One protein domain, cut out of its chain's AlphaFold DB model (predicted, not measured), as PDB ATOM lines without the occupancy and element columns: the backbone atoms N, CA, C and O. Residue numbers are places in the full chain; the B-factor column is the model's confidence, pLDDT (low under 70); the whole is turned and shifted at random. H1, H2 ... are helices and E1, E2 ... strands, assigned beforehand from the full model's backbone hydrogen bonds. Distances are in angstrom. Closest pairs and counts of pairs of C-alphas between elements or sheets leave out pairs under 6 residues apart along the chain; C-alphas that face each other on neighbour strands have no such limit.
ATOM      1  N   HIS A 161      -5.553 -17.484  32.321       42.66
ATOM      2  CA  HIS A 161      -6.940 -17.444  31.835       42.66
ATOM      3  C   HIS A 161      -7.951 -16.965  32.886       42.66
ATOM      4  O   HIS A 161      -9.066 -16.591  32.522       42.66
ATOM      5  N   ALA A 162      -7.564 -16.909  34.165       42.94
ATOM      6  CA  ALA A 162      -8.426 -16.436  35.246       42.94
ATOM      7  C   ALA A 162      -8.732 -14.927  35.150       42.94
ATOM      8  O   ALA A 162      -9.842 -14.508  35.458       42.94
ATOM      9  N   GLU A 163      -7.790 -14.121  34.655       42.50
ATOM     10  CA  GLU A 163      -7.895 -12.650  34.593       42.50
ATOM     11  C   GLU A 163      -8.965 -12.127  33.613       42.50
ATOM     12  O   GLU A 163      -9.394 -10.981  33.719       42.50
ATOM     13  N   SER A 164      -9.458 -12.964  32.691       50.97
ATOM     14  CA  SER A 164     -10.604 -12.619  31.831       50.97
ATOM     15  C   SER A 164     -11.957 -13.046  32.418       50.97
ATOM     16  O   SER A 164     -12.987 -12.781  31.798       50.97
ATOM     17  N   ILE A 165     -11.979 -13.729  33.567       57.44
ATOM     18  CA  ILE A 165     -13.185 -14.308  34.160       57.44
ATOM     19  C   ILE A 165     -13.572 -13.494  35.397       57.44
ATOM     20  O   ILE A 165     -12.957 -13.603  36.456       57.44
ATOM     21  N   ARG A 166     -14.633 -12.685  35.275       63.47
ATOM     22  CA  ARG A 166     -15.185 -11.892  36.384       63.47
ATOM     23  C   ARG A 166     -15.887 -12.794  37.403       63.47
ATOM     24  O   ARG A 166     -17.101 -12.984  37.353       63.47
ATOM     25  N   PHE A 167     -15.117 -13.356  38.327       65.06
ATOM     26  CA  PHE A 167     -15.650 -14.090  39.468       65.06
ATOM     27  C   PHE A 167     -16.253 -13.127  40.488       65.06
ATOM     28  O   PHE A 167     -15.536 -12.358  41.124       65.06
ATOM     29  N   ILE A 168     -17.566 -13.212  40.683       75.25
ATOM     30  CA  ILE A 168     -18.240 -12.522  41.784       75.25
ATOM     31  C   ILE A 168     -18.213 -13.467  42.993       75.25
ATOM     32  O   ILE A 168     -18.421 -14.680  42.855       75.25
ATOM     33  N   HIS A 169     -17.874 -12.935  44.170       63.62
ATOM     34  CA  HIS A 169     -17.774 -13.737  45.393       63.62
ATOM     35  C   HIS A 169     -19.159 -14.119  45.934       63.62
ATOM     36  O   HIS A 169     -19.377 -15.298  46.200       63.62
ATOM     37  N   ASP A 170     -20.102 -13.171  45.950       74.12
ATOM     38  CA  ASP A 170     -21.520 -13.386  46.268       74.12
ATOM     39  C   ASP A 170     -22.409 -12.870  45.117       74.12
ATOM     40  O   ASP A 170     -22.882 -11.733  45.170       74.12
ATOM     41  N   PRO A 171     -22.604 -13.653  44.037       82.06
ATOM     42  CA  PRO A 171     -23.447 -13.244  42.916       82.06
ATOM     43  C   PRO A 171     -24.915 -13.136  43.341       82.06
ATOM     44  O   PRO A 171     -25.451 -14.049  43.972       82.06
ATOM     45  N   LYS A 172     -25.574 -12.040  42.964       87.25
ATOM     46  CA  LYS A 172     -27.028 -11.846  43.075       87.25
ATOM     47  C   LYS A 172     -27.730 -12.269  41.786       87.25
ATOM     48  O   LYS A 172     -27.084 -12.513  40.772       87.25
ATOM     49  N   TRP A 173     -29.063 -12.319  41.815       87.69
ATOM     50  CA  TRP A 173     -29.871 -12.617  40.628       87.69
ATOM     51  C   TRP A 173     -29.626 -11.611  39.492       87.69
ATOM     52  O   TRP A 173     -29.326 -12.019  38.373       87.69
ATOM     53  N   SER A 174     -29.623 -10.317  39.826       86.00
ATOM     54  CA  SER A 174     -29.272  -9.194  38.940       86.00
ATOM     55  C   SER A 174     -27.903  -9.305  38.264       86.00
ATOM     56  O   SER A 174     -27.672  -8.663  37.245       86.00
ATOM     57  N   ASP A 175     -26.984 -10.083  38.838       85.06
ATOM     58  CA  ASP A 175     -25.601 -10.198  38.365       85.06
ATOM     59  C   ASP A 175     -25.432 -11.364  37.368       85.06
ATOM     60  O   ASP A 175     -24.331 -11.608  36.867       85.06
ATOM     61  N   LEU A 176     -26.506 -12.120  37.108       87.06
ATOM     62  CA  LEU A 176     -26.552 -13.201  36.125       87.06
ATOM     63  C   LEU A 176     -27.014 -12.656  34.771       87.06
ATOM     64  O   LEU A 176     -27.942 -11.850  34.715       87.06
ATOM     65  N   SER A 177     -26.429 -13.137  33.672       88.25
ATOM     66  CA  SER A 177     -26.867 -12.744  32.330       88.25
ATOM     67  C   SER A 177     -28.309 -13.213  32.041       88.25
ATOM     68  O   SER A 177     -28.698 -14.290  32.511       88.25
ATOM     69  N   PRO A 178     -29.109 -12.457  31.256       88.25
ATOM     70  CA  PRO A 178     -30.503 -12.808  30.943       88.25
ATOM     71  C   PRO A 178     -30.670 -14.233  30.392       88.25
ATOM     72  O   PRO A 178     -31.604 -14.944  30.769       88.25
ATOM     73  N   SER A 179     -29.704 -14.697  29.590       87.44
ATOM     74  CA  SER A 179     -29.589 -16.075  29.091       87.44
ATOM     75  C   SER A 179     -29.628 -17.122  30.212       87.44
ATOM     76  O   SER A 179     -30.360 -18.110  30.127       87.44
ATOM     77  N   LEU A 180     -28.865 -16.907  31.291       90.00
ATOM     78  CA  LEU A 180     -28.829 -17.801  32.451       90.00
ATOM     79  C   LEU A 180     -30.058 -17.645  33.343       90.00
ATOM     80  O   LEU A 180     -30.544 -18.650  33.856       90.00
ATOM     81  N   GLN A 181     -30.565 -16.423  33.523       92.06
ATOM     82  CA  GLN A 181     -31.778 -16.177  34.304       92.06
ATOM     83  C   GLN A 181     -32.973 -16.949  33.720       92.06
ATOM     84  O   GLN A 181     -33.610 -17.739  34.425       92.06
ATOM     85  N   ALA A 182     -33.215 -16.802  32.414       90.75
ATOM     86  CA  ALA A 182     -34.278 -17.509  31.706       90.75
ATOM     87  C   ALA A 182     -34.077 -19.038  31.731       90.75
ATOM     88  O   ALA A 182     -35.029 -19.783  31.967       90.75
ATOM     89  N   GLU A 183     -32.849 -19.532  31.533       91.25
ATOM     90  CA  GLU A 183     -32.554 -20.972  31.554       91.25
ATOM     91  C   GLU A 183     -32.727 -21.599  32.949       91.25
ATOM     92  O   GLU A 183     -33.331 -22.665  33.066       91.25
ATOM     93  N   ILE A 184     -32.275 -20.932  34.017       90.50
ATOM     94  CA  ILE A 184     -32.479 -21.384  35.404       90.50
ATOM     95  C   ILE A 184     -33.970 -21.465  35.731       90.50
ATOM     96  O   ILE A 184     -34.429 -22.461  36.295       90.50
ATOM     97  N   ALA A 185     -34.732 -20.434  35.368       89.56
ATOM     98  CA  ALA A 185     -36.162 -20.372  35.629       89.56
ATOM     99  C   ALA A 185     -36.937 -21.469  34.879       89.56
ATOM    100  O   ALA A 185     -37.761 -22.153  35.485       89.56
ATOM    101  N   ILE A 186     -36.620 -21.691  33.598       89.00
ATOM    102  CA  ILE A 186     -37.233 -22.731  32.755       89.00
ATOM    103  C   ILE A 186     -36.835 -24.150  33.197       89.00
ATOM    104  O   ILE A 186     -37.632 -25.083  33.087       89.00
ATOM    105  N   ASN A 187     -35.631 -24.348  33.738       91.38
ATOM    106  CA  ASN A 187     -35.243 -25.639  34.313       91.38
ATOM    107  C   ASN A 187     -35.891 -25.889  35.680       91.38
ATOM    108  O   ASN A 187     -36.251 -27.023  35.984       91.38
ATOM    109  N   LEU A 188     -36.099 -24.855  36.499       88.69
ATOM    110  CA  LEU A 188     -36.827 -24.990  37.762       88.69
ATOM    111  C   LEU A 188     -38.335 -25.204  37.552       88.69
ATOM    112  O   LEU A 188     -38.932 -25.993  38.286       88.69
ATOM    113  N   SER A 189     -38.952 -24.574  36.548       88.25
ATOM    114  CA  SER A 189     -40.390 -24.726  36.273       88.25
ATOM    115  C   SER A 189     -40.782 -26.116  35.750       88.25
ATOM    116  O   SER A 189     -41.927 -26.529  35.916       88.25
ATOM    117  N   GLN A 190     -39.829 -26.899  35.228       87.88
ATOM    118  CA  GLN A 190     -40.025 -28.325  34.913       87.88
ATOM    119  C   GLN A 190     -40.289 -29.194  36.159       87.88
ATOM    120  O   GLN A 190     -40.855 -30.279  36.040       87.88
ATOM    121  N   HIS A 191     -39.878 -28.737  37.348       85.50
ATOM    122  CA  HIS A 191     -39.961 -29.497  38.602       85.50
ATOM    123  C   HIS A 191     -40.832 -28.830  39.681       85.50
ATOM    124  O   HIS A 191     -41.266 -29.502  40.617       85.50
ATOM    125  N   TYR A 192     -41.104 -27.527  39.565       89.12
ATOM    126  CA  TYR A 192     -41.832 -26.732  40.555       89.12
ATOM    127  C   TYR A 192     -42.838 -25.788  39.884       89.12
ATOM    128  O   TYR A 192     -42.583 -25.260  38.808       89.12
ATOM    129  N   ARG A 193     -43.965 -25.495  40.550       91.31
ATOM    130  CA  ARG A 193     -44.906 -24.454  40.084       91.31
ATOM    131  C   ARG A 193     -44.228 -23.077  40.125       91.31
ATOM    132  O   ARG A 193     -43.460 -22.817  41.051       91.31
ATOM    133  N   TRP A 194     -44.556 -22.184  39.189       88.38
ATOM    134  CA  TRP A 194     -43.928 -20.858  39.048       88.38
ATOM    135  C   TRP A 194     -43.850 -20.045  40.350       88.38
ATOM    136  O   TRP A 194     -42.790 -19.514  40.669       88.38
ATOM    137  N   SER A 195     -44.901 -20.049  41.176       88.62
ATOM    138  CA  SER A 195     -44.883 -19.415  42.506       88.62
ATOM    139  C   SER A 195     -43.741 -19.924  43.399       88.62
ATOM    140  O   SER A 195     -43.034 -19.138  44.025       88.62
ATOM    141  N   THR A 196     -43.493 -21.237  43.401       89.25
ATOM    142  CA  THR A 196     -42.389 -21.871  44.138       89.25
ATOM    143  C   THR A 196     -41.028 -21.566  43.510       89.25
ATOM    144  O   THR A 196     -40.048 -21.430  44.243       89.25
ATOM    145  N   VAL A 197     -40.949 -21.423  42.182       89.56
ATOM    146  CA  VAL A 197     -39.725 -20.989  41.481       89.56
ATOM    147  C   VAL A 197     -39.336 -19.579  41.933       89.56
ATOM    148  O   VAL A 197     -38.213 -19.381  42.396       89.56
ATOM    149  N   TYR A 198     -40.277 -18.630  41.909       91.19
ATOM    150  CA  TYR A 198     -40.048 -17.254  42.360       91.19
ATOM    151  C   TYR A 198     -39.641 -17.187  43.840       91.19
ATOM    152  O   TYR A 198     -38.688 -16.484  44.179       91.19
ATOM    153  N   SER A 199     -40.289 -17.962  44.721       88.25
ATOM    154  CA  SER A 199     -39.910 -18.033  46.141       88.25
ATOM    155  C   SER A 199     -38.529 -18.656  46.375       88.25
ATOM    156  O   SER A 199     -37.797 -18.175  47.236       88.25
ATOM    157  N   ARG A 200     -38.142 -19.703  45.627       87.44
ATOM    158  CA  ARG A 200     -36.824 -20.359  45.763       87.44
ATOM    159  C   ARG A 200     -35.677 -19.491  45.252       87.44
ATOM    160  O   ARG A 200     -34.625 -19.444  45.885       87.44
ATOM    161  N   LEU A 201     -35.878 -18.804  44.129       88.06
ATOM    162  CA  LEU A 201     -34.917 -17.835  43.594       88.06
ATOM    163  C   LEU A 201     -34.868 -16.551  44.445       88.06
ATOM    164  O   LEU A 201     -33.828 -15.892  44.518       88.06
ATOM    165  N   GLY A 202     -35.959 -16.255  45.159       87.44
ATOM    166  CA  GLY A 202     -36.093 -15.109  46.055       87.44
ATOM    167  C   GLY A 202     -36.354 -13.802  45.311       87.44
ATOM    168  O   GLY A 202     -35.825 -12.779  45.731       87.44
ATOM    169  N   LEU A 203     -37.116 -13.864  44.212       89.50
ATOM    170  CA  LEU A 203     -37.328 -12.746  43.290       89.50
ATOM    171  C   LEU A 203     -38.371 -11.753  43.808       89.50
ATOM    172  O   LEU A 203     -39.480 -12.150  44.201       89.50
ATOM    173  N   GLY A 204     -38.037 -10.466  43.739       89.75
ATOM    174  CA  GLY A 204     -38.979  -9.357  43.874       89.75
ATOM    175  C   GLY A 204     -39.981  -9.306  42.718       89.75
ATOM    176  O   GLY A 204     -39.863 -10.041  41.746       89.75
ATOM    177  N   GLU A 205     -40.993  -8.447  42.824       88.75
ATOM    178  CA  GLU A 205     -42.052  -8.311  41.811       88.75
ATOM    179  C   GLU A 205     -41.490  -7.888  40.444       88.75
ATOM    180  O   GLU A 205     -41.638  -8.624  39.474       88.75
ATOM    181  N   ARG A 206     -40.696  -6.810  40.411       90.31
ATOM    182  CA  ARG A 206     -39.994  -6.339  39.205       90.31
ATOM    183  C   ARG A 206     -39.107  -7.412  38.558       90.31
ATOM    184  O   ARG A 206     -39.155  -7.609  37.354       90.31
ATOM    185  N   GLU A 207     -38.336  -8.152  39.358       90.38
ATOM    186  CA  GLU A 207     -37.454  -9.218  38.850       90.38
ATOM    187  C   GLU A 207     -38.244 -10.392  38.233       90.38
ATOM    188  O   GLU A 207     -37.689 -11.162  37.452       90.38
ATOM    189  N   ARG A 208     -39.534 -10.561  38.574       90.50
ATOM    190  CA  ARG A 208     -40.420 -11.553  37.934       90.50
ATOM    191  C   ARG A 208     -40.946 -11.051  36.596       90.50
ATOM    192  O   ARG A 208     -41.032 -11.855  35.674       90.50
ATOM    193  N   GLU A 209     -41.278  -9.765  36.500       91.75
ATOM    194  CA  GLU A 209     -41.687  -9.116  35.248       91.75
ATOM    195  C   GLU A 209     -40.536  -9.155  34.232       91.75
ATOM    196  O   GLU A 209     -40.706  -9.710  33.147       91.75
ATOM    197  N   GLU A 210     -39.340  -8.708  34.635       92.06
ATOM    198  CA  GLU A 210     -38.101  -8.784  33.840       92.06
ATOM    199  C   GLU A 210     -37.803 -10.230  33.401       92.06
ATOM    200  O   GLU A 210     -37.531 -10.498  32.233       92.06
ATOM    201  N   LEU A 211     -37.927 -11.209  34.308       91.50
ATOM    202  CA  LEU A 211     -37.740 -12.624  33.973       91.50
ATOM    203  C   LEU A 211     -38.793 -13.151  32.984       91.50
ATOM    204  O   LEU A 211     -38.463 -13.948  32.103       91.50
ATOM    205  N   GLN A 212     -40.056 -12.744  33.118       90.81
ATOM    206  CA  GLN A 212     -41.113 -13.141  32.190       90.81
ATOM    207  C   GLN A 212     -40.892 -12.521  30.803       90.81
ATOM    208  O   GLN A 212     -41.132 -13.187  29.793       90.81
ATOM    209  N   GLU A 213     -40.376 -11.293  30.741       91.81
ATOM    210  CA  GLU A 213     -39.930 -10.654  29.506       91.81
ATOM    211  C   GLU A 213     -38.734 -11.394  28.887       91.81
ATOM    212  O   GLU A 213     -38.805 -11.772  27.720       91.81
ATOM    213  N   PHE A 214     -37.696 -11.742  29.656       90.88
ATOM    214  CA  PHE A 214     -36.563 -12.539  29.158       90.88
ATOM    215  C   PHE A 214     -36.987 -13.914  28.618       90.88
ATOM    216  O   PHE A 214     -36.437 -14.381  27.619       90.88
ATOM    217  N   ILE A 215     -37.987 -14.561  29.227       89.56
ATOM    218  CA  ILE A 215     -38.568 -15.811  28.709       89.56
ATOM    219  C   ILE A 215     -39.285 -15.565  27.370       89.56
ATOM    220  O   ILE A 215     -39.037 -16.293  26.410       89.56
ATOM    221  N   ARG A 216     -40.109 -14.512  27.263       90.50
ATOM    222  CA  ARG A 216     -40.785 -14.138  26.005       90.50
ATOM    223  C   ARG A 216     -39.788 -13.794  24.895       90.50
ATOM    224  O   ARG A 216     -39.936 -14.283  23.778       90.50
ATOM    225  N   CYS A 217     -38.755 -13.014  25.199       89.69
ATOM    226  CA  CYS A 217     -37.699 -12.640  24.258       89.69
ATOM    227  C   CYS A 217     -36.877 -13.856  23.802       89.69
ATOM    228  O   CYS A 217     -36.565 -13.973  22.617       89.69
ATOM    229  N   ARG A 218     -36.599 -14.810  24.700       89.12
ATOM    230  CA  ARG A 218     -35.984 -16.097  24.345       89.12
ATOM    231  C   ARG A 218     -36.858 -16.902  23.382       89.12
ATOM    232  O   ARG A 218     -36.349 -17.401  22.378       89.12
ATOM    233  N   ASP A 219     -38.146 -17.057  23.678       88.81
ATOM    234  CA  ASP A 219     -39.061 -17.823  22.822       88.81
ATOM    235  C   ASP A 219     -39.253 -17.137  21.457       88.81
ATOM    236  O   ASP A 219     -39.311 -17.810  20.425       88.81
ATOM    237  N   HIS A 220     -39.232 -15.801  21.426       89.38
ATOM    238  CA  HIS A 220     -39.211 -15.011  20.197       89.38
ATOM    239  C   HIS A 220     -37.919 -15.220  19.383       89.38
ATOM    240  O   HIS A 220     -38.011 -15.484  18.181       89.38
ATOM    241  N   GLN A 221     -36.731 -15.216  20.012       88.88
ATOM    242  CA  GLN A 221     -35.470 -15.587  19.340       88.88
ATOM    243  C   GLN A 221     -35.575 -16.990  18.725       88.88
ATOM    244  O   GLN A 221     -35.210 -17.181  17.567       88.88
ATOM    245  N   VAL A 222     -36.106 -17.972  19.464       87.50
ATOM    246  CA  VAL A 222     -36.275 -19.345  18.958       87.50
ATOM    247  C   VAL A 222     -37.231 -19.389  17.760       87.50
ATOM    248  O   VAL A 222     -36.940 -20.088  16.792       87.50
ATOM    249  N   ALA A 223     -38.325 -18.622  17.770       89.25
ATOM    250  CA  ALA A 223     -39.251 -18.537  16.638       89.25
ATOM    251  C   ALA A 223     -38.612 -17.891  15.389       89.25
ATOM    252  O   ALA A 223     -38.830 -18.364  14.267       89.25
ATOM    253  N   ILE A 224     -37.782 -16.857  15.563       88.56
ATOM    254  CA  ILE A 224     -36.998 -16.244  14.477       88.56
ATOM    255  C   ILE A 224     -35.961 -17.241  13.933       88.56
ATOM    256  O   ILE A 224     -35.862 -17.428  12.721       88.56
ATOM    257  N   GLU A 225     -35.220 -17.933  14.802       88.12
ATOM    258  CA  GLU A 225     -34.249 -18.955  14.390       88.12
ATOM    259  C   GLU A 225     -34.910 -20.111  13.628       88.12
ATOM    260  O   GLU A 225     -34.435 -20.488  12.553       88.12
ATOM    261  N   ASP A 226     -36.012 -20.664  14.140       88.94
ATOM    262  CA  ASP A 226     -36.700 -21.786  13.502       88.94
ATOM    263  C   ASP A 226     -37.323 -21.365  12.157       88.94
ATOM    264  O   ASP A 226     -37.121 -22.060  11.155       88.94
ATOM    265  N   SER A 227     -37.988 -20.206  12.070       88.44
ATOM    266  CA  SER A 227     -38.540 -19.695  10.800       88.44
ATOM    267  C   SER A 227     -37.449 -19.414   9.756       88.44
ATOM    268  O   SER A 227     -37.570 -19.852   8.607       88.44
ATOM    269  N   ALA A 228     -36.324 -18.810  10.149       88.31
ATOM    270  CA  ALA A 228     -35.170 -18.610   9.276       88.31
ATOM    271  C   ALA A 228     -34.533 -19.940   8.827       88.31
ATOM    272  O   ALA A 228     -34.149 -20.084   7.662       88.31
ATOM    273  N   LEU A 229     -34.458 -20.950   9.703       90.25
ATOM    274  CA  LEU A 229     -34.011 -22.300   9.339       90.25
ATOM    275  C   LEU A 229     -34.980 -22.983   8.365       90.25
ATOM    276  O   LEU A 229     -34.528 -23.682   7.453       90.25
ATOM    277  N   HIS A 230     -36.291 -22.784   8.514       89.75
ATOM    278  CA  HIS A 230     -37.293 -23.253   7.556       89.75
ATOM    279  C   HIS A 230     -37.139 -22.560   6.193       89.75
ATOM    280  O   HIS A 230     -37.041 -23.252   5.177       89.75
ATOM    281  N   ALA A 231     -36.993 -21.233   6.162       89.19
ATOM    282  CA  ALA A 231     -36.735 -20.469   4.940       89.19
ATOM    283  C   ALA A 231     -35.418 -20.888   4.257       89.19
ATOM    284  O   ALA A 231     -35.385 -21.098   3.044       89.19
ATOM    285  N   MET A 232     -34.341 -21.102   5.022       91.50
ATOM    286  CA  MET A 232     -33.059 -21.605   4.512       91.50
ATOM    287  C   MET A 232     -33.208 -22.988   3.869       91.50
ATOM    288  O   MET A 232     -32.713 -23.201   2.761       91.50
ATOM    289  N   ARG A 233     -33.909 -23.923   4.528       90.81
ATOM    290  CA  ARG A 233     -34.184 -25.267   3.988       90.81
ATOM    291  C   ARG A 233     -35.034 -25.196   2.719       90.81
ATOM    292  O   ARG A 233     -34.734 -25.903   1.761       90.81
ATOM    293  N   ALA A 234     -36.036 -24.317   2.673       90.19
ATOM    294  CA  ALA A 234     -36.853 -24.090   1.482       90.19
ATOM    295  C   ALA A 234     -36.025 -23.507   0.320       90.19
ATOM    296  O   ALA A 234     -36.080 -24.041  -0.787       90.19
ATOM    297  N   LYS A 235     -35.190 -22.483   0.565       90.31
ATOM    298  CA  LYS A 235     -34.266 -21.918  -0.440       90.31
ATOM    299  C   LYS A 235     -33.249 -22.976  -0.923       90.31
ATOM    300  O   LYS A 235     -33.010 -23.081  -2.123       90.31
ATOM    301  N   GLN A 236     -32.724 -23.831  -0.037       89.50
ATOM    302  CA  GLN A 236     -31.858 -24.969  -0.400       89.50
ATOM    303  C   GLN A 236     -32.588 -26.040  -1.234       89.50
ATOM    304  O   GLN A 236     -32.022 -26.545  -2.203       89.50
ATOM    305  N   LEU A 237     -33.841 -26.371  -0.909       89.75
ATOM    306  CA  LEU A 237     -34.644 -27.330  -1.675       89.75
ATOM    307  C   LEU A 237     -35.004 -26.789  -3.066       89.75
ATOM    308  O   LEU A 237     -34.816 -27.493  -4.053       89.75
ATOM    309  N   ARG A 238     -35.440 -25.526  -3.171       87.88
ATOM    310  CA  ARG A 238     -35.677 -24.855  -4.464       87.88
ATOM    311  C   ARG A 238     -34.409 -24.851  -5.325       87.88
ATOM    312  O   ARG A 238     -34.479 -25.156  -6.510       87.88
ATOM    313  N   ALA A 239     -33.247 -24.588  -4.720       84.69
ATOM    314  CA  ALA A 239     -31.961 -24.678  -5.404       84.69
ATOM    315  C   ALA A 239     -31.649 -26.098  -5.909       84.69
ATOM    316  O   ALA A 239     -31.168 -26.229  -7.026       84.69
ATOM    317  N   LEU A 240     -31.947 -27.161  -5.147       85.44
ATOM    318  CA  LEU A 240     -31.806 -28.541  -5.640       85.44
ATOM    319  C   LEU A 240     -32.708 -28.834  -6.838       85.44
ATOM    320  O   LEU A 240     -32.247 -29.433  -7.803       85.44
ATOM    321  N   LEU A 241     -33.975 -28.425  -6.768       84.25
ATOM    322  CA  LEU A 241     -34.962 -28.692  -7.815       84.25
ATOM    323  C   LEU A 241     -34.657 -27.924  -9.113       84.25
ATOM    324  O   LEU A 241     -34.932 -28.435 -10.192       84.25
ATOM    325  N   ARG A 242     -34.034 -26.740  -9.017       81.19
ATOM    326  CA  ARG A 242     -33.529 -25.970 -10.170       81.19
ATOM    327  C   ARG A 242     -32.265 -26.568 -10.815       81.19
ATOM    328  O   ARG A 242     -31.910 -26.158 -11.916       81.19
ATOM    329  N   ILE A 243     -31.571 -27.516 -10.173       76.88
ATOM    330  CA  ILE A 243     -30.386 -28.156 -10.765       76.88
ATOM    331  C   ILE A 243     -30.832 -29.229 -11.763       76.88
ATOM    332  O   ILE A 243     -31.033 -30.393 -11.407       76.88
ATOM    333  N   ASP A 244     -30.919 -28.841 -13.036       67.12
ATOM    334  CA  ASP A 244     -31.085 -29.792 -14.132       67.12
ATOM    335  C   ASP A 244     -29.930 -30.812 -14.140       67.12
ATOM    336  O   ASP A 244     -28.746 -30.474 -14.024       67.12
ATOM    337  N   ASN A 245     -30.285 -32.090 -14.253       64.31
ATOM    338  CA  ASN A 245     -29.352 -33.211 -14.336       64.31
ATOM    339  C   ASN A 245     -29.230 -33.790 -15.754       64.31
ATOM    340  O   ASN A 245     -28.356 -34.626 -15.967       64.31
ATOM    341  N   PRO A 254     -21.646 -26.325  -8.217       78.69
ATOM    342  CA  PRO A 254     -21.821 -27.435  -7.295       78.69
ATOM    343  C   PRO A 254     -22.834 -27.045  -6.214       78.69
ATOM    344  O   PRO A 254     -22.661 -26.042  -5.524       78.69
ATOM    345  N   HIS A 255     -23.854 -27.885  -6.007       79.06
ATOM    346  CA  HIS A 255     -24.919 -27.699  -5.005       79.06
ATOM    347  C   HIS A 255     -24.389 -27.283  -3.618       79.06
ATOM    348  O   HIS A 255     -25.000 -26.470  -2.930       79.06
ATOM    349  N   LYS A 256     -23.201 -27.775  -3.232       83.56
ATOM    350  CA  LYS A 256     -22.499 -27.400  -1.993       83.56
ATOM    351  C   LYS A 256     -22.216 -25.895  -1.886       83.56
ATOM    352  O   LYS A 256     -22.351 -25.350  -0.794       83.56
ATOM    353  N   LEU A 257     -21.844 -25.220  -2.979       82.81
ATOM    354  CA  LEU A 257     -21.622 -23.769  -2.988       82.81
ATOM    355  C   LEU A 257     -22.938 -23.004  -2.861       82.81
ATOM    356  O   LEU A 257     -23.009 -22.086  -2.048       82.81
ATOM    357  N   VAL A 258     -23.994 -23.418  -3.568       83.62
ATOM    358  CA  VAL A 258     -25.318 -22.780  -3.450       83.62
ATOM    359  C   VAL A 258     -25.850 -22.912  -2.020       83.62
ATOM    360  O   VAL A 258     -26.256 -21.923  -1.413       83.62
ATOM    361  N   PHE A 259     -25.736 -24.097  -1.414       87.88
ATOM    362  CA  PHE A 259     -26.098 -24.312  -0.009       87.88
ATOM    363  C   PHE A 259     -25.268 -23.470   0.958       87.88
ATOM    364  O   PHE A 259     -25.823 -22.936   1.916       87.88
ATOM    365  N   ARG A 260     -23.957 -23.334   0.710       88.62
ATOM    366  CA  ARG A 260     -23.051 -22.497   1.508       88.62
ATOM    367  C   ARG A 260     -23.404 -21.013   1.373       88.62
ATOM    368  O   ARG A 260     -23.398 -20.329   2.390       88.62
ATOM    369  N   LYS A 261     -23.757 -20.527   0.173       89.12
ATOM    370  CA  LYS A 261     -24.216 -19.146  -0.087       89.12
ATOM    371  C   LYS A 261     -25.532 -18.867   0.646       89.12
ATOM    372  O   LYS A 261     -25.591 -17.919   1.423       89.12
ATOM    373  N   VAL A 262     -26.535 -19.738   0.495       87.12
ATOM    374  CA  VAL A 262     -27.833 -19.631   1.194       87.12
ATOM    375  C   VAL A 262     -27.653 -19.679   2.716       87.12
ATOM    376  O   VAL A 262     -28.128 -18.793   3.416       87.12
ATOM    377  N   SER A 263     -26.899 -20.652   3.236       87.50
ATOM    378  CA  SER A 263     -26.655 -20.794   4.678       87.50
ATOM    379  C   SER A 263     -25.873 -19.614   5.267       87.50
ATOM    380  O   SER A 263     -26.216 -19.153   6.355       87.50
ATOM    381  N   ARG A 264     -24.872 -19.078   4.550       88.81
ATOM    382  CA  ARG A 264     -24.157 -17.855   4.954       88.81
ATOM    383  C   ARG A 264     -25.094 -16.650   5.012       88.81
ATOM    384  O   ARG A 264     -25.137 -16.020   6.062       88.81
ATOM    385  N   LYS A 265     -25.879 -16.390   3.954       87.56
ATOM    386  CA  LYS A 265     -26.860 -15.289   3.926       87.56
ATOM    387  C   LYS A 265     -27.845 -15.380   5.100       87.56
ATOM    388  O   LYS A 265     -27.981 -14.411   5.839       87.56
ATOM    389  N   THR A 266     -28.454 -16.545   5.349       85.25
ATOM    390  CA  THR A 266     -29.368 -16.716   6.498       85.25
ATOM    391  C   THR A 266     -28.659 -16.535   7.841       85.25
ATOM    392  O   THR A 266     -29.194 -15.877   8.723       85.25
ATOM    393  N   THR A 267     -27.446 -17.072   8.015       84.62
ATOM    394  CA  THR A 267     -26.703 -16.932   9.285       84.62
ATOM    395  C   THR A 267     -26.295 -15.480   9.547       84.62
ATOM    396  O   THR A 267     -26.280 -15.048  10.694       84.62
ATOM    397  N   GLN A 268     -25.967 -14.720   8.499       85.31
ATOM    398  CA  GLN A 268     -25.642 -13.299   8.602       85.31
ATOM    399  C   GLN A 268     -26.883 -12.464   8.942       85.31
ATOM    400  O   GLN A 268     -26.813 -11.659   9.862       85.31
ATOM    401  N   SER A 269     -28.017 -12.725   8.283       83.88
ATOM    402  CA  SER A 269     -29.305 -12.086   8.589       83.88
ATOM    403  C   SER A 269     -29.822 -12.419   9.996       83.88
ATOM    404  O   SER A 269     -30.343 -11.547  10.680       83.88
ATOM    405  N   LEU A 270     -29.626 -13.648  10.487       84.00
ATOM    406  CA  LEU A 270     -29.936 -13.978  11.882       84.00
ATOM    407  C   LEU A 270     -29.067 -13.172  12.855       84.00
ATOM    408  O   LEU A 270     -29.581 -12.601  13.810       84.00
ATOM    409  N   LYS A 271     -27.762 -13.067  12.585       82.75
ATOM    410  CA  LYS A 271     -26.830 -12.298  13.422       82.75
ATOM    411  C   LYS A 271     -27.072 -10.788  13.416       82.75
ATOM    412  O   LYS A 271     -26.700 -10.148  14.389       82.75
ATOM    413  N   SER A 272     -27.636 -10.217  12.352       78.81
ATOM    414  CA  SER A 272     -28.006  -8.793  12.331       78.81
ATOM    415  C   SER A 272     -29.303  -8.502  13.083       78.81
ATOM    416  O   SER A 272     -29.518  -7.365  13.482       78.81
ATOM    417  N   ASN A 273     -30.161  -9.510  13.264       75.88
ATOM    418  CA  ASN A 273     -31.508  -9.339  13.809       75.88
ATOM    419  C   ASN A 273     -31.622  -9.733  15.294       75.88
ATOM    420  O   ASN A 273     -32.635  -9.436  15.919       75.88
ATOM    421  N   ILE A 274     -30.622 -10.422  15.857       79.19
ATOM    422  CA  ILE A 274     -30.607 -10.855  17.260       79.19
ATOM    423  C   ILE A 274     -29.739  -9.891  18.077       79.19
ATOM    424  O   ILE A 274     -28.520  -9.866  17.930       79.19
ATOM    425  N   GLU A 275     -30.373  -9.122  18.963       71.06
ATOM    426  CA  GLU A 275     -29.699  -8.173  19.861       71.06
ATOM    427  C   GLU A 275     -29.035  -8.864  21.067       71.06
ATOM    428  O   GLU A 275     -27.930  -8.506  21.469       71.06
ATOM    429  N   THR A 276     -29.686  -9.882  21.639       75.94
ATOM    430  CA  THR A 276     -29.174 -10.667  22.774       75.94
ATOM    431  C   THR A 276     -29.315 -12.158  22.490       75.94
ATOM    432  O   THR A 276     -30.423 -12.652  22.301       75.94
ATOM    433  N   ASP A 277     -28.196 -12.885  22.494       80.56
ATOM    434  CA  ASP A 277     -28.166 -14.333  22.278       80.56
ATOM    435  C   ASP A 277     -28.483 -15.107  23.574       80.56
ATOM    436  O   ASP A 277     -27.586 -15.488  24.332       80.56
ATOM    437  N   TYR A 278     -29.757 -15.447  23.796       83.19
ATOM    438  CA  TYR A 278     -30.201 -16.251  24.950       83.19
ATOM    439  C   TYR A 278     -29.642 -17.692  24.956       83.19
ATOM    440  O   TYR A 278     -29.769 -18.420  25.942       83.19
ATOM    441  N   LEU A 279     -29.015 -18.131  23.856       80.81
ATOM    442  CA  LEU A 279     -28.375 -19.444  23.705       80.81
ATOM    443  C   LEU A 279     -26.849 -19.424  23.921       80.81
ATOM    444  O   LEU A 279     -26.216 -20.491  23.900       80.81
ATOM    445  N   LEU A 280     -26.258 -18.242  24.124       84.25
ATOM    446  CA  LEU A 280     -24.841 -18.037  24.424       84.25
ATOM    447  C   LEU A 280     -24.670 -17.423  25.821       84.25
ATOM    448  O   LEU A 280     -25.544 -16.729  26.334       84.25
ATOM    449  N   CYS A 281     -23.540 -17.726  26.450       84.38
ATOM    450  CA  CYS A 281     -23.194 -17.272  27.794       84.38
ATOM    451  C   CYS A 281     -21.672 -17.296  27.965       84.38
ATOM    452  O   CYS A 281     -20.994 -18.144  27.375       84.38
ATOM    453  N   GLU A 282     -21.108 -16.429  28.805       83.81
ATOM    454  CA  GLU A 282     -19.693 -16.544  29.167       83.81
ATOM    455  C   GLU A 282     -19.454 -17.649  30.208       83.81
ATOM    456  O   GLU A 282     -20.272 -17.892  31.096       83.81
ATOM    457  N   VAL A 283     -18.287 -18.304  30.155       81.12
ATOM    458  CA  VAL A 283     -17.879 -19.308  31.161       81.12
ATOM    459  C   VAL A 283     -17.899 -18.721  32.579       81.12
ATOM    460  O   VAL A 283     -18.259 -19.420  33.524       81.12
ATOM    461  N   GLY A 284     -17.540 -17.441  32.734       78.81
ATOM    462  CA  GLY A 284     -17.563 -16.752  34.026       78.81
ATOM    463  C   GLY A 284     -18.961 -16.592  34.602       78.81
ATOM    464  O   GLY A 284     -19.194 -16.942  35.756       78.81
ATOM    465  N   GLU A 285     -19.902 -16.143  33.776       85.75
ATOM    466  CA  GLU A 285     -21.311 -16.007  34.145       85.75
ATOM    467  C   GLU A 285     -21.904 -17.359  34.562       85.75
ATOM    468  O   GLU A 285     -22.542 -17.453  35.608       85.75
ATOM    469  N   LEU A 286     -21.611 -18.437  33.822       85.31
ATOM    470  CA  LEU A 286     -22.069 -19.790  34.167       85.31
ATOM    471  C   LEU A 286     -21.526 -20.263  35.528       85.31
ATOM    472  O   LEU A 286     -22.231 -20.932  36.291       85.31
ATOM    473  N   LEU A 287     -20.273 -19.934  35.853       83.56
ATOM    474  CA  LEU A 287     -19.685 -20.250  37.157       83.56
ATOM    475  C   LEU A 287     -20.305 -19.398  38.276       83.56
ATOM    476  O   LEU A 287     -20.572 -19.936  39.354       83.56
ATOM    477  N   ASN A 288     -20.613 -18.125  38.017       86.69
ATOM    478  CA  ASN A 288     -21.337 -17.254  38.948       86.69
ATOM    479  C   ASN A 288     -22.775 -17.762  39.191       86.69
ATOM    480  O   ASN A 288     -23.173 -17.920  40.343       86.69
ATOM    481  N   ALA A 289     -23.519 -18.155  38.152       87.75
ATOM    482  CA  ALA A 289     -24.839 -18.780  38.286       87.75
ATOM    483  C   ALA A 289     -24.805 -20.064  39.126       87.75
ATOM    484  O   ALA A 289     -25.637 -20.259  40.012       87.75
ATOM    485  N   ARG A 290     -23.813 -20.936  38.913       87.25
ATOM    486  CA  ARG A 290     -23.655 -22.157  39.723       87.25
ATOM    487  C   ARG A 290     -23.325 -21.860  41.188       87.25
ATOM    488  O   ARG A 290     -23.755 -22.622  42.053       87.25
ATOM    489  N   ARG A 291     -22.604 -20.767  41.477       83.62
ATOM    490  CA  ARG A 291     -22.386 -20.271  42.848       83.62
ATOM    491  C   ARG A 291     -23.676 -19.718  43.462       83.62
ATOM    492  O   ARG A 291     -23.980 -20.090  44.589       83.62
ATOM    493  N   PHE A 292     -24.457 -18.926  42.720       88.88
ATOM    494  CA  PHE A 292     -25.759 -18.406  43.164       88.88
ATOM    495  C   PHE A 292     -26.750 -19.528  43.516       88.88
ATOM    496  O   PHE A 292     -27.369 -19.509  44.577       88.88
ATOM    497  N   LEU A 293     -26.870 -20.553  42.664       88.38
ATOM    498  CA  LEU A 293     -27.725 -21.705  42.966       88.38
ATOM    499  C   LEU A 293     -27.260 -22.415  44.241       88.38
ATOM    500  O   LEU A 293     -28.071 -22.687  45.125       88.38
ATOM    501  N   GLN A 294     -25.950 -22.637  44.384       87.38
ATOM    502  CA  GLN A 294     -25.389 -23.274  45.571       87.38
ATOM    503  C   GLN A 294     -25.614 -22.454  46.853       87.38
ATOM    504  O   GLN A 294     -25.947 -23.050  47.877       87.38
ATOM    505  N   SER A 295     -25.467 -21.124  46.827       86.44
ATOM    506  CA  SER A 295     -25.707 -20.276  48.007       86.44
ATOM    507  C   SER A 295     -27.185 -20.240  48.416       86.44
ATOM    508  O   SER A 295     -27.493 -20.104  49.599       86.44
ATOM    509  N   ARG A 296     -28.106 -20.462  47.467       85.50
ATOM    510  CA  ARG A 296     -29.547 -20.663  47.710       85.50
ATOM    511  C   ARG A 296     -29.934 -22.100  48.101       85.50
ATOM    512  O   ARG A 296     -31.113 -22.358  48.334       85.50
ATOM    513  N   GLY A 297     -28.992 -23.047  48.156       85.00
ATOM    514  CA  GLY A 297     -29.292 -24.467  48.397       85.00
ATOM    515  C   GLY A 297     -30.034 -25.156  47.241       85.00
ATOM    516  O   GLY A 297     -30.671 -26.189  47.441       85.00
ATOM    517  N   ILE A 298     -29.975 -24.582  46.038       89.00
ATOM    518  CA  ILE A 298     -30.519 -25.143  44.800       89.00
ATOM    519  C   ILE A 298     -29.406 -25.929  44.093       89.00
ATOM    520  O   ILE A 298     -28.233 -25.551  44.111       89.00
ATOM    521  N   GLU A 299     -29.754 -27.045  43.457       84.06
ATOM    522  CA  GLU A 299     -28.762 -27.863  42.763       84.06
ATOM    523  C   GLU A 299     -28.136 -27.124  41.571       84.06
ATOM    524  O   GLU A 299     -28.811 -26.476  40.772       84.06
ATOM    525  N   ARG A 300     -26.820 -27.275  41.395       84.50
ATOM    526  CA  ARG A 300     -26.069 -26.591  40.327       84.50
ATOM    527  C   ARG A 300     -26.509 -26.990  38.910       84.50
ATOM    528  O   ARG A 300     -26.186 -26.276  37.962       84.50
ATOM    529  N   HIS A 301     -27.205 -28.120  38.759       83.06
ATOM    530  CA  HIS A 301     -27.644 -28.642  37.464       83.06
ATOM    531  C   HIS A 301     -28.748 -27.784  36.817       83.06
ATOM    532  O   HIS A 301     -28.843 -27.758  35.592       83.06
ATOM    533  N   TYR A 302     -29.524 -27.026  37.606       85.06
ATOM    534  CA  TYR A 302     -30.574 -26.135  37.090       85.06
ATOM    535  C   TYR A 302     -30.023 -24.978  36.236       85.06
ATOM    536  O   TYR A 302     -30.746 -24.451  35.396       85.06
ATOM    537  N   ALA A 303     -28.731 -24.643  36.351       85.69
ATOM    538  CA  ALA A 303     -28.053 -23.705  35.444       85.69
ATOM    539  C   ALA A 303     -27.885 -24.233  34.003       85.69
ATOM    540  O   ALA A 303     -27.284 -23.549  33.178       85.69
ATOM    541  N   GLY A 304     -28.369 -25.439  33.694       82.75
ATOM    542  CA  GLY A 304     -28.313 -26.041  32.365       82.75
ATOM    543  C   GLY A 304     -26.991 -26.753  32.060       82.75
ATOM    544  O   GLY A 304     -25.953 -26.572  32.715       82.75
ATOM    545  N   GLU A 305     -27.025 -27.590  31.021       83.56
ATOM    546  CA  GLU A 305     -25.829 -28.216  30.466       83.56
ATOM    547  C   GLU A 305     -25.281 -27.336  29.337       83.56
ATOM    548  O   GLU A 305     -25.954 -27.080  28.345       83.56
ATOM    549  N   TRP A 306     -24.036 -26.881  29.455       81.31
ATOM    550  CA  TRP A 306     -23.396 -26.031  28.448       81.31
ATOM    551  C   TRP A 306     -22.299 -26.806  27.716       81.31
ATOM    552  O   TRP A 306     -21.720 -27.775  28.227       81.31
ATOM    553  N   SER A 307     -22.042 -26.432  26.467       71.94
ATOM    554  CA  SER A 307     -21.022 -27.074  25.641       71.94
ATOM    555  C   SER A 307     -19.634 -26.528  25.954       71.94
ATOM    556  O   SER A 307     -19.405 -25.328  25.892       71.94
ATOM    557  N   GLY A 308     -18.675 -27.421  26.215       57.09
ATOM    558  CA  GLY A 308     -17.262 -27.070  26.422       57.09
ATOM    559  C   GLY A 308     -16.524 -26.625  25.151       57.09
ATOM    560  O   GLY A 308     -15.299 -26.559  25.148       57.09
ATOM    561  N   SER A 309     -17.249 -26.354  24.062       47.53
ATOM    562  CA  SER A 309     -16.697 -25.761  22.847       47.53
ATOM    563  C   SER A 309     -16.550 -24.263  23.073       47.53
ATOM    564  O   SER A 309     -17.456 -23.499  22.751       47.53
ATOM    565  N   ILE A 310     -15.410 -23.866  23.633       51.38
ATOM    566  CA  ILE A 310     -15.030 -22.464  23.811       51.38
ATOM    567  C   ILE A 310     -15.014 -21.783  22.438       51.38
ATOM    568  O   ILE A 310     -14.122 -22.031  21.625       51.38
ATOM    569  N   VAL A 311     -15.986 -20.908  22.187       47.84
ATOM    570  CA  VAL A 311     -15.961 -20.001  21.038       47.84
ATOM    571  C   VAL A 311     -15.334 -18.696  21.510       47.84
ATOM    572  O   VAL A 311     -15.877 -18.018  22.380       47.84
ATOM    573  N   THR A 312     -14.168 -18.347  20.967       41.75
ATOM    574  CA  THR A 312     -13.531 -17.056  21.250       41.75
ATOM    575  C   THR A 312     -14.153 -15.982  20.370       41.75
ATOM    576  O   THR A 312     -13.906 -15.973  19.162       41.75
ATOM    577  N   TRP A 313     -14.911 -15.066  20.964       34.38
ATOM    578  CA  TRP A 313     -15.400 -13.881  20.264       34.38
ATOM    579  C   TRP A 313     -14.456 -12.693  20.505       34.38
ATOM    580  O   TRP A 313     -14.038 -12.475  21.646       34.38
ATOM    581  N   PRO A 314     -14.095 -11.919  19.464       31.94
ATOM    582  CA  PRO A 314     -13.492 -10.605  19.647       31.94
ATOM    583  C   PRO A 314     -14.507  -9.662  20.304       31.94
ATOM    584  O   PRO A 314     -15.669  -9.637  19.902       31.94
ATOM    585  N   ARG A 315     -14.077  -8.874  21.293       33.00
ATOM    586  CA  ARG A 315     -14.895  -7.779  21.834       33.00
ATOM    587  C   ARG A 315     -14.895  -6.626  20.824       33.00
ATOM    588  O   ARG A 315     -13.819  -6.243  20.367       33.00
ATOM    589  N   ARG A 402     -12.847 -13.428  25.954       62.25
ATOM    590  CA  ARG A 402     -14.114 -13.919  26.513       62.25
ATOM    591  C   ARG A 402     -14.349 -15.350  26.023       62.25
ATOM    592  O   ARG A 402     -14.425 -15.613  24.819       62.25
ATOM    593  N   LEU A 403     -14.388 -16.285  26.969       73.00
ATOM    594  CA  LEU A 403     -14.663 -17.695  26.713       73.00
ATOM    595  C   LEU A 403     -16.183 -17.857  26.686       73.00
ATOM    596  O   LEU A 403     -16.811 -17.840  27.743       73.00
ATOM    597  N   ILE A 404     -16.776 -17.991  25.499       76.62
ATOM    598  CA  ILE A 404     -18.225 -18.172  25.358       76.62
ATOM    599  C   ILE A 404     -18.552 -19.648  25.151       76.62
ATOM    600  O   ILE A 404     -17.898 -20.357  24.378       76.62
ATOM    601  N   VAL A 405     -19.580 -20.098  25.864       77.94
ATOM    602  CA  VAL A 405     -20.170 -21.432  25.785       77.94
ATOM    603  C   VAL A 405     -21.575 -21.337  25.208       77.94
ATOM    604  O   VAL A 405     -22.312 -20.386  25.462       77.94
ATOM    605  N   ARG A 406     -21.962 -22.350  24.431       81.06
ATOM    606  CA  ARG A 406     -23.320 -22.477  23.889       81.06
ATOM    607  C   ARG A 406     -24.129 -23.459  24.725       81.06
ATOM    608  O   ARG A 406     -23.606 -24.531  25.054       81.06
ATOM    609  N   LEU A 407     -25.384 -23.130  25.012       78.06
ATOM    610  CA  LEU A 407     -26.319 -24.020  25.701       78.06
ATOM    611  C   LEU A 407     -26.453 -25.339  24.924       78.06
ATOM    612  O   LEU A 407     -26.712 -25.337  23.716       78.06
ATOM    613  N   LYS A 408     -26.276 -26.482  25.594       75.00
ATOM    614  CA  LYS A 408     -26.693 -27.768  25.026       75.00
ATOM    615  C   LYS A 408     -28.187 -27.895  25.265       75.00
ATOM    616  O   LYS A 408     -28.651 -27.781  26.394       75.00
ATOM    617  N   PHE A 409     -28.932 -28.187  24.207       61.56
ATOM    618  CA  PHE A 409     -30.347 -28.518  24.327       61.56
ATOM    619  C   PHE A 409     -30.529 -29.669  25.328       61.56
ATOM    620  O   PHE A 409     -29.980 -30.754  25.123       61.56
ATOM    621  N   GLY A 410     -31.278 -29.415  26.405       52.53
ATOM    622  CA  GLY A 410     -31.450 -30.357  27.511       52.53
ATOM    623  C   GLY A 410     -32.033 -31.707  27.083       52.53
ATOM    624  O   GLY A 410     -32.613 -31.845  26.000       52.53
ATOM    625  N   GLN A 411     -31.914 -32.713  27.957       44.62
ATOM    626  CA  GLN A 411     -32.318 -34.097  27.667       44.62
ATOM    627  C   GLN A 411     -33.697 -34.264  26.992       44.62
ATOM    628  O   GLN A 411     -33.776 -35.114  26.106       44.62
ATOM    629  N   PRO A 412     -34.769 -33.509  27.323       46.06
ATOM    630  CA  PRO A 412     -36.056 -33.641  26.632       46.06
ATOM    631  C   PRO A 412     -35.972 -33.262  25.146       46.06
ATOM    632  O   PRO A 412     -36.375 -34.038  24.279       46.06
ATOM    633  N   ARG A 413     -35.366 -32.109  24.830       46.66
ATOM    634  CA  ARG A 413     -35.224 -31.599  23.456       46.66
ATOM    635  C   ARG A 413     -34.180 -32.408  22.672       46.66
ATOM    636  O   ARG A 413     -34.369 -32.675  21.489       46.66
ATOM    637  N   ALA A 414     -33.138 -32.913  23.342       44.50
ATOM    638  CA  ALA A 414     -32.203 -33.883  22.771       44.50
ATOM    639  C   ALA A 414     -32.878 -35.227  22.432       44.50
ATOM    640  O   ALA A 414     -32.669 -35.739  21.331       44.50
ATOM    641  N   LYS A 415     -33.730 -35.772  23.317       49.62
ATOM    642  CA  LYS A 415     -34.542 -36.976  23.051       49.62
ATOM    643  C   LYS A 415     -35.508 -36.756  21.887       49.62
ATOM    644  O   LYS A 415     -35.575 -37.617  21.016       49.62
ATOM    645  N   PHE A 416     -36.174 -35.600  21.814       52.62
ATOM    646  CA  PHE A 416     -37.008 -35.227  20.664       52.62
ATOM    647  C   PHE A 416     -36.202 -35.231  19.358       52.62
ATOM    648  O   PHE A 416     -36.567 -35.932  18.419       52.62
ATOM    649  N   PHE A 417     -35.051 -34.549  19.301       46.25
ATOM    650  CA  PHE A 417     -34.196 -34.565  18.107       46.25
ATOM    651  C   PHE A 417     -33.612 -35.952  17.790       46.25
ATOM    652  O   PHE A 417     -33.336 -36.251  16.627       46.25
ATOM    653  N   GLN A 418     -33.409 -36.811  18.790       51.41
ATOM    654  CA  GLN A 418     -32.927 -38.179  18.604       51.41
ATOM    655  C   GLN A 418     -34.029 -39.103  18.062       51.41
ATOM    656  O   GLN A 418     -33.754 -39.869  17.141       51.41
ATOM    657  N   ALA A 419     -35.265 -38.974  18.552       54.19
ATOM    658  CA  ALA A 419     -36.447 -39.628  17.994       54.19
ATOM    659  C   ALA A 419     -36.712 -39.140  16.560       54.19
ATOM    660  O   ALA A 419     -36.766 -39.946  15.636       54.19
ATOM    661  N   TRP A 420     -36.718 -37.823  16.334       53.94
ATOM    662  CA  TRP A 420     -36.849 -37.210  15.010       53.94
ATOM    663  C   TRP A 420     -35.806 -37.734  14.010       53.94
ATOM    664  O   TRP A 420     -36.148 -38.083  12.885       53.94
ATOM    665  N   LYS A 421     -34.534 -37.885  14.413       50.56
ATOM    666  CA  LYS A 421     -33.479 -38.492  13.571       50.56
ATOM    667  C   LYS A 421     -33.724 -39.971  13.231       50.56
ATOM    668  O   LYS A 421     -33.213 -40.445  12.213       50.56
ATOM    669  N   GLN A 422     -34.471 -40.703  14.058       51.72
ATOM    670  CA  GLN A 422     -34.895 -42.080  13.778       51.72
ATOM    671  C   GLN A 422     -36.139 -42.127  12.873       51.72
ATOM    672  O   GLN A 422     -36.267 -43.057  12.074       51.72
ATOM    673  N   SER A 423     -37.026 -41.129  12.949       48.34
ATOM    674  CA  SER A 423     -38.193 -40.984  12.065       48.34
ATOM    675  C   SER A 423     -37.795 -40.510  10.660       48.34
ATOM    676  O   SER A 423     -38.169 -41.124   9.667       48.34
ATOM    677  N   VAL A 424     -36.938 -39.489  10.566       43.78
ATOM    678  CA  VAL A 424     -36.470 -38.841   9.319       43.78
ATOM    679  C   VAL A 424     -35.317 -39.623   8.660       43.78
ATOM    680  O   VAL A 424     -34.473 -39.086   7.946       43.78
ATOM    681  N   HIS A 425     -35.257 -40.939   8.876       41.91
ATOM    682  CA  HIS A 425     -34.344 -41.793   8.122       41.91
ATOM    683  C   HIS A 425     -34.830 -41.898   6.665       41.91
ATOM    684  O   HIS A 425     -35.981 -42.277   6.447       41.91
ATOM    685  N   PRO A 426     -33.981 -41.651   5.646       44.97
ATOM    686  CA  PRO A 426     -34.429 -41.590   4.251       44.97
ATOM    687  C   PRO A 426     -35.063 -42.901   3.761       44.97
ATOM    688  O   PRO A 426     -35.963 -42.876   2.934       44.97
ATOM    689  N   ARG A 427     -34.670 -44.051   4.329       46.62
ATOM    690  CA  ARG A 427     -35.307 -45.350   4.043       46.62
ATOM    691  C   ARG A 427     -36.750 -45.464   4.549       46.62
ATOM    692  O   ARG A 427     -37.513 -46.198   3.940       46.62
ATOM    693  N   ARG A 428     -37.113 -44.764   5.631       46.62
ATOM    694  CA  ARG A 428     -38.488 -44.713   6.160       46.62
ATOM    695  C   ARG A 428     -39.331 -43.699   5.391       46.62
ATOM    696  O   ARG A 428     -40.452 -44.016   5.021       46.62
ATOM    697  N   LEU A 429     -38.749 -42.551   5.034       42.41
ATOM    698  CA  LEU A 429     -39.400 -41.573   4.153       42.41
ATOM    699  C   LEU A 429     -39.753 -42.155   2.775       42.41
ATOM    700  O   LEU A 429     -40.830 -41.885   2.268       42.41
ATOM    701  N   VAL A 430     -38.893 -43.004   2.199       46.75
ATOM    702  CA  VAL A 430     -39.170 -43.724   0.937       46.75
ATOM    703  C   VAL A 430     -40.224 -44.837   1.098       46.75
ATOM    704  O   VAL A 430     -40.800 -45.273   0.107       46.75
ATOM    705  N   GLN A 431     -40.506 -45.294   2.325       47.34
ATOM    706  CA  GLN A 431     -41.618 -46.214   2.603       47.34
ATOM    707  C   GLN A 431     -42.951 -45.471   2.779       47.34
ATOM    708  O   GLN A 431     -43.966 -45.962   2.304       47.34
ATOM    709  N   SER A 432     -42.951 -44.289   3.408       39.47
ATOM    710  CA  SER A 432     -44.150 -43.445   3.556       39.47
ATOM    711  C   SER A 432     -44.492 -42.624   2.305       39.47
ATOM    712  O   SER A 432     -45.625 -42.188   2.145       39.47
ATOM    713  N   LEU A 433     -43.511 -42.375   1.436       42.19
ATOM    714  CA  LEU A 433     -43.650 -41.679   0.156       42.19
ATOM    715  C   LEU A 433     -42.880 -42.476  -0.911       42.19
ATOM    716  O   LEU A 433     -41.708 -42.174  -1.174       42.19
ATOM    717  N   PRO A 434     -43.486 -43.523  -1.505       38.47
ATOM    718  CA  PRO A 434     -42.860 -44.237  -2.609       38.47
ATOM    719  C   PRO A 434     -42.638 -43.287  -3.800       38.47
ATOM    720  O   PRO A 434     -43.456 -42.395  -4.039       38.47
TER     721      PRO A 434
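This is residues 161 to 245, 254 to 315 and 402 to 434 of the 662 residues of an uncharacterized protein of Aspergillus udagawae (UniProt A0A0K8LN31). A small head, in which H1, H2, H5 and H6 gather beside a little three-stranded sheet, gives rise to a long helical shaft: H3 runs from the head out along the longest axis, and H4 lies side by side with its farther part, running back. H7 reaches the same way as H3 but separately from it, and residues 418 to 434, with the end of H7 and H8, stick out free. You have 180 printed residues with eight named helices and three named strands, in the order H1 H2 H3 H4 E1 H5 H6 E2 E3 H7 H8; the sheet runs E1 E3 E2, antiparallel, and the class is mostly helix. The whole is loose and elongated, with a radius of gyration of the C-alphas of 20.1 A and spans of 64 by 39 by 28 A.

Start at H1, residues 178 to 189, the hub, which touches four helices. H2, residues 194 to 201, only just touches H1, with 3 pairs of C-alphas within 8 A, the closest being Leu 188 and Val 197 at 6.2 A. H3, residues 205 to 241, touches H1 about perpendicular, at 81 degrees, closest at the C-alphas of Ala 182 and Ile 215, 5.5 A. Look along H3 at residues 224 to 240, which alone touch H4, residues 255 to 273: a shallow tilt of 22 degrees, opposite ways, with C-alphas 236 and 259 closest at 5.8 A. E1, residues 280 to 282, is an edge strand, antiparallel to E3, residues 402 to 406; N 405 and O 281 are 2.8 A apart, within hydrogen-bond range. H5, residues 283 to 295, is on the sheet at a height of 8.0 A, while H1 only grazes it. H6, residues 300 to 303, touches H1, closest at C-alphas 184 and 303, 5.0 A. E2, residues 311 to 313, is antiparallel to E3, with N 311 and O 404 3.0 A apart, within hydrogen-bond range. E1, H5, H6 and E2 form a split strand-helix-strand unit, two strands of one sheet with helices between them along the chain and another strand, E3, between them in the sheet; its crossover is right-handed. H7, residues 411 to 423, touches no helix, and meets H8, residues 426 to 432, only through their link. Every O i to N i+4 pair is within hydrogen-bond range in H1, H2, H3, H4, H5 and H7; H8 has 2 of 3, and H6 is too short for such a pair.

Find C-alpha 178 at (-30.503, -12.808, 30.943), where H1 begins its 16.4 A. H3 runs 54.1 A from C-alpha 205 at (-42.052, -8.311, 41.811), H4 27.1 A, H5 18.6 A and H7 18.0 A. H8 ends at C-alpha 432, (-44.150, -43.445, 3.556).

The C-alphas of Asp 170 and Asn 245 are the two farthest apart, at 64.2 A. Residues 246 to 253 and 316 to 401 are not printed; the C-alphas across these cuts are 11.8 A and 7.8 A apart. Of the links printed whole, none is long. Mean pLDDT of the printed part is 76.7, and it is under 70 in 45 residues, among them 161 to 167, 308 to 315 and 409 to 434.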